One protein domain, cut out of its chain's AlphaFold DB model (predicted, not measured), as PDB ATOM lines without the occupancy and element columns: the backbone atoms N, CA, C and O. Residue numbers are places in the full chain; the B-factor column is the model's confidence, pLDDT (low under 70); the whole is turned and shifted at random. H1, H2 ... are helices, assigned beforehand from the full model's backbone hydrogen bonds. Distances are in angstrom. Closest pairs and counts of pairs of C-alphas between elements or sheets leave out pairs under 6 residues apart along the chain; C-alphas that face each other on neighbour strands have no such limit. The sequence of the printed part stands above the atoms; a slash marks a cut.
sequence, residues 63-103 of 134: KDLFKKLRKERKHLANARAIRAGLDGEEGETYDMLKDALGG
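What this domain is: This is residues 63 to 103 of the 134 residues of an uncharacterized protein of Chelatococcus sambhunathii (UniProt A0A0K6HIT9). A long helix, H1, and a shorter one, H2, meet near their ends and make an open V, with a tight link at its corner and little contact between its two arms. H1 makes most of the longest axis, and its residues 63 to 81 stand free of the rest. The printed part has 41 residues, with two named helices in the order H1, H2 and no named strand; the class is all helix. The whole is only just extended, close to loose, with a radius of gyration of the C-alphas of 13.8 A. Its C-alphas span 42 by 21 by 5 A, an outline that is only just flat.

Where its parts are: H1, residues 63 to 84, is the longest helix, 31.3 A from first to last C-alpha. It begins at C-alpha 63 at (206.467, 178.023, 156.947) and ends at C-alpha 84 at (212.251, 194.126, 130.779). H2, residues 88 to 100, is 18.5 A long and ends at C-alpha 100 at (214.481, 178.552, 119.322).

How they stand to each other: H1 and H2 are close but not clearly touching, with 2 pairs of C-alphas within 8 A. Their closest C-alphas, those of Arg 83 and Gly 91, are 6.5 A apart. Their lines stand at a steep tilt of 58 degrees, and they run opposite ways. Their centres are 22.3 A apart. In H2 every O i to N i+4 pair is within hydrogen-bond range; in H1 17 of 18 are.

The domain as a whole: The two C-alphas farthest apart are those of Lys 63 and Glu 89, at 42.5 A. The C-alphas of Lys 63 and Gly 103, the first and last printed, are 30.8 A apart. The link from H1 to H2, 3 residues, is tight. Residues 96 to 103, of which 96 to 100 belong to H2, also stand free. The printed part has no cut. Its mean pLDDT is 87.0, and no printed residue is under 70.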
ATOM      1  N   LYS A  63     205.202 177.297 157.202       91.81
ATOM      2  CA  LYS A  63     206.467 178.023 156.947       91.81
ATOM      3  C   LYS A  63     207.180 177.562 155.681       91.81
ATOM      4  O   LYS A  63     207.657 178.388 154.907       91.81
ATOM      5  N   ASP A  64     207.278 176.254 155.469       88.62
ATOM      6  CA  ASP A  64     208.078 175.708 154.372       88.62
ATOM      7  C   ASP A  64     207.411 175.883 153.011       88.62
ATOM      8  O   ASP A  64     208.097 176.189 152.033       88.62
ATOM      9  N   LEU A  65     206.083 175.770 152.943       90.25
ATOM     10  CA  LEU A  65     205.335 176.081 151.725       90.25
ATOM     11  C   LEU A  65     205.404 177.578 151.425       90.25
ATOM     12  O   LEU A  65     205.693 177.965 150.294       90.25
ATOM     13  N   PHE A  66     205.257 178.422 152.446       91.25
ATOM     14  CA  PHE A  66     205.357 179.868 152.284       91.25
ATOM     15  C   PHE A  66     206.751 180.318 151.817       91.25
ATOM     16  O   PHE A  66     206.872 181.145 150.909       91.25
ATOM     17  N   LYS A  67     207.825 179.719 152.352       91.12
ATOM     18  CA  LYS A  67     209.200 179.940 151.869       91.12
ATOM     19  C   LYS A  67     209.359 179.551 150.399       91.12
ATOM     20  O   LYS A  67     209.984 180.301 149.649       91.12
ATOM     21  N   LYS A  68     208.836 178.388 149.991       91.88
ATOM     22  CA  LYS A  68     208.902 177.914 148.598       91.88
ATOM     23  C   LYS A  68     208.161 178.864 147.660       91.88
ATOM     24  O   LYS A  68     208.766 179.334 146.702       91.88
ATOM     25  N   LEU A  69     206.932 179.244 148.008       90.94
ATOM     26  CA  LEU A  69     206.129 180.191 147.234       90.94
ATOM     27  C   LEU A  69     206.823 181.554 147.092       90.94
ATOM     28  O   LEU A  69     206.860 182.139 146.010       90.94
ATOM     29  N   ARG A  70     207.430 182.072 148.167       93.31
ATOM     30  CA  ARG A  70     208.198 183.325 148.106       93.31
ATOM     31  C   ARG A  70     209.402 183.211 147.166       93.31
ATOM     32  O   ARG A  70     209.686 184.161 146.435       93.31
ATOM     33  N   LYS A  71     210.123 182.083 147.193       91.50
ATOM     34  CA  LYS A  71     211.251 181.835 146.280       91.50
ATOM     35  C   LYS A  71     210.784 181.780 144.830       91.50
ATOM     36  O   LYS A  71     211.364 182.467 144.000       91.50
ATOM     37  N   GLU A  72     209.720 181.037 144.549       90.94
ATOM     38  CA  GLU A  72     209.114 180.954 143.217       90.94
ATOM     39  C   GLU A  72     208.754 182.343 142.676       90.94
ATOM     40  O   GLU A  72     209.233 182.739 141.614       90.94
ATOM     41  N   ARG A  73     208.019 183.145 143.457       92.38
ATOM     42  CA  ARG A  73     207.664 184.524 143.082       92.38
ATOM     43  C   ARG A  73     208.890 185.388 142.795       92.38
ATOM     44  O   ARG A  73     208.882 186.154 141.836       92.38
ATOM     45  N   LYS A  74     209.951 185.257 143.597       91.38
ATOM     46  CA  LYS A  74     211.215 185.971 143.367       91.38
ATOM     47  C   LYS A  74     211.865 185.551 142.047       91.38
ATOM     48  O   LYS A  74     212.323 186.410 141.305       91.38
ATOM     49  N   HIS A  75     211.911 184.254 141.750       90.62
ATOM     50  CA  HIS A  75     212.490 183.759 140.501       90.62
ATOM     51  C   HIS A  75     211.703 184.237 139.280       90.62
ATOM     52  O   HIS A  75     212.313 184.707 138.327       90.62
ATOM     53  N   LEU A  76     210.370 184.216 139.343       88.44
ATOM     54  CA  LEU A  76     209.519 184.748 138.276       88.44
ATOM     55  C   LEU A  76     209.707 186.257 138.082       88.44
ATOM     56  O   LEU A  76     209.799 186.719 136.948       88.44
ATOM     57  N   ALA A  77     209.801 187.025 139.171       90.62
ATOM     58  CA  ALA A  77     210.068 188.460 139.096       90.62
ATOM     59  C   ALA A  77     211.431 188.747 138.446       90.62
ATOM     60  O   ALA A  77     211.514 189.576 137.547       90.62
ATOM     61  N   ASN A  78     212.474 188.014 138.842       90.12
ATOM     62  CA  ASN A  78     213.800 188.141 138.243       90.12
ATOM     63  C   ASN A  78     213.798 187.754 136.758       90.12
ATOM     64  O   ASN A  78     214.379 188.466 135.950       90.12
ATOM     65  N   ALA A  79     213.121 186.663 136.388       86.00
ATOM     66  CA  ALA A  79     213.007 186.239 134.995       86.00
ATOM     67  C   ALA A  79     212.328 187.313 134.127       86.00
ATOM     68  O   ALA A  79     212.788 187.601 133.027       86.00
ATOM     69  N   ARG A  80     211.275 187.959 134.645       87.50
ATOM     70  CA  ARG A  80     210.612 189.085 133.966       87.50
ATOM     71  C   ARG A  80     211.512 190.314 133.869       87.50
ATOM     72  O   ARG A  80     211.517 190.973 132.837       87.50
ATOM     73  N   ALA A  81     212.277 190.604 134.920       89.94
ATOM     74  CA  ALA A  81     213.197 191.737 134.943       89.94
ATOM     75  C   ALA A  81     214.314 191.609 133.897       89.94
ATOM     76  O   ALA A  81     214.718 192.621 133.342       89.94
ATOM     77  N   ILE A  82     214.766 190.384 133.590       87.56
ATOM     78  CA  ILE A  82     215.741 190.140 132.515       87.56
ATOM     79  C   ILE A  82     215.190 190.653 131.185       87.56
ATOM     80  O   ILE A  82     215.820 191.497 130.568       87.56
ATOM     81  N   ARG A  83     213.987 190.222 130.784       83.38
ATOM     82  CA  ARG A  83     213.375 190.671 129.523       83.38
ATOM     83  C   ARG A  83     213.059 192.168 129.513       83.38
ATOM     84  O   ARG A  83     213.208 192.804 128.477       83.38
ATOM     85  N   ALA A  84     212.607 192.712 130.645       87.75
ATOM     86  CA  ALA A  84     212.251 194.126 130.779       87.75
ATOM     87  C   ALA A  84     213.466 195.071 130.760       87.75
ATOM     88  O   ALA A  84     213.292 196.265 130.541       87.75
ATOM     89  N   GLY A  85     214.668 194.553 131.026       88.00
ATOM     90  CA  GLY A  85     215.916 195.309 130.949       88.00
ATOM     91  C   GLY A  85     216.538 195.356 129.554       88.00
ATOM     92  O   GLY A  85     217.529 196.058 129.391       88.00
ATOM     93  N   LEU A  86     215.985 194.617 128.587       91.00
ATOM     94  CA  LEU A  86     216.433 194.619 127.194       91.00
ATOM     95  C   LEU A  86     215.683 195.694 126.410       91.00
ATOM     96  O   LEU A  86     214.470 195.862 126.590       91.00
ATOM     97  N   ASP A  87     216.398 196.400 125.543       85.69
ATOM     98  CA  ASP A  87     215.806 197.373 124.629       85.69
ATOM     99  C   ASP A  87     215.105 196.687 123.435       85.69
ATOM    100  O   ASP A  87     214.941 195.467 123.416       85.69
ATOM    101  N   GLY A  88     214.577 197.468 122.486       85.62
ATOM    102  CA  GLY A  88     213.706 196.962 121.416       85.62
ATOM    103  C   GLY A  88     214.315 195.798 120.627       85.62
ATOM    104  O   GLY A  88     213.751 194.704 120.616       85.62
ATOM    105  N   GLU A  89     215.486 196.013 120.025       85.50
ATOM    106  CA  GLU A  89     216.156 195.021 119.172       85.50
ATOM    107  C   GLU A  89     216.747 193.853 119.980       85.50
ATOM    108  O   GLU A  89     216.627 192.688 119.580       85.50
ATOM    109  N   GLU A  90     217.337 194.128 121.152       88.06
ATOM    110  CA  GLU A  90     217.834 193.077 122.049       88.06
ATOM    111  C   GLU A  90     216.692 192.195 122.557       88.06
ATOM    112  O   GLU A  90     216.830 190.978 122.703       88.06
ATOM    113  N   GLY A  91     215.543 192.810 122.805       88.69
ATOM    114  CA  GLY A  91     214.335 192.157 123.254       88.69
ATOM    115  C   GLY A  91     213.749 191.194 122.230       88.69
ATOM    116  O   GLY A  91     213.427 190.058 122.577       88.69
ATOM    117  N   GLU A  92     213.619 191.638 120.982       86.44
ATOM    118  CA  GLU A  92     213.150 190.800 119.874       86.44
ATOM    119  C   GLU A  92     214.089 189.612 119.651       86.44
ATOM    120  O   GLU A  92     213.645 188.465 119.572       86.44
ATOM    121  N   THR A  93     215.401 189.863 119.662       86.19
ATOM    122  CA  THR A  93     216.417 188.810 119.539       86.19
ATOM    123  C   THR A  93     216.337 187.817 120.701       86.19
ATOM    124  O   THR A  93     216.419 186.606 120.494       86.19
ATOM    125  N   TYR A  94     216.140 188.297 121.930       86.75
ATOM    126  CA  TYR A  94     215.970 187.443 123.104       86.75
ATOM    127  C   TYR A  94     214.733 186.548 123.004       86.75
ATOM    128  O   TYR A  94     214.816 185.365 123.339       86.75
ATOM    129  N   ASP A  95     213.603 187.082 122.540       85.56
ATOM    130  CA  ASP A  95     212.374 186.306 122.377       85.56
ATOM    131  C   ASP A  95     212.544 185.243 121.272       85.56
ATOM    132  O   ASP A  95     212.218 184.078 121.498       85.56
ATOM    133  N   MET A  96     213.194 185.583 120.151       85.00
ATOM    134  CA  MET A  96     213.554 184.613 119.106       85.00
ATOM    135  C   MET A  96     214.481 183.501 119.620       85.00
ATOM    136  O   MET A  96     214.276 182.326 119.313       85.00
ATOM    137  N   LEU A  97     215.504 183.851 120.408       82.50
ATOM    138  CA  LEU A  97     216.422 182.878 121.009       82.50
ATOM    139  C   LEU A  97     215.699 181.964 121.997       82.50
ATOM    140  O   LEU A  97     215.960 180.763 122.037       82.50
ATOM    141  N   LYS A  98     214.793 182.524 122.798       82.88
ATOM    142  CA  LYS A  98     213.993 181.768 123.754       82.88
ATOM    143  C   LYS A  98     213.067 180.777 123.051       82.88
ATOM    144  O   LYS A  98     212.977 179.639 123.501       82.88
ATOM    145  N   ASP A  99     212.437 181.186 121.956       81.56
ATOM    146  CA  ASP A  99     211.579 180.312 121.155       81.56
ATOM    147  C   ASP A  99     212.393 179.203 120.470       81.56
ATOM    148  O   ASP A  99     211.989 178.041 120.485       81.56
ATOM    149  N   ALA A 100     213.581 179.524 119.947       79.62
ATOM    150  CA  ALA A 100     214.481 178.552 119.322       79.62
ATOM    151  C   ALA A 100     215.065 177.529 120.313       79.62
ATOM    152  O   ALA A 100     215.294 176.377 119.948       79.62
ATOM    153  N   LEU A 101     215.316 177.937 121.563       74.62
ATOM    154  CA  LEU A 101     215.801 177.053 122.630       74.62
ATOM    155  C   LEU A 101     214.715 176.124 123.193       74.62
ATOM    156  O   LEU A 101     215.049 175.198 123.935       74.62
ATOM    157  N   GLY A 102     213.447 176.354 122.846       73.12
ATOM    158  CA  GLY A 102     212.327 175.534 123.287       73.12
ATOM    159  C   GLY A 102     211.938 175.741 124.753       73.12
ATOM    160  O   GLY A 102     212.401 176.639 125.466       73.12
ATOM    161  N   GLY A 103     211.012 174.908 125.224       73.12
ATOM    162  CA  GLY A 103     210.522 174.973 126.598       73.12
ATOM    163  C   GLY A 103     211.575 174.516 127.613       73.12
ATOM    164  O   GLY A 103     212.415 173.668 127.331       73.12
TER     165      GLY A 103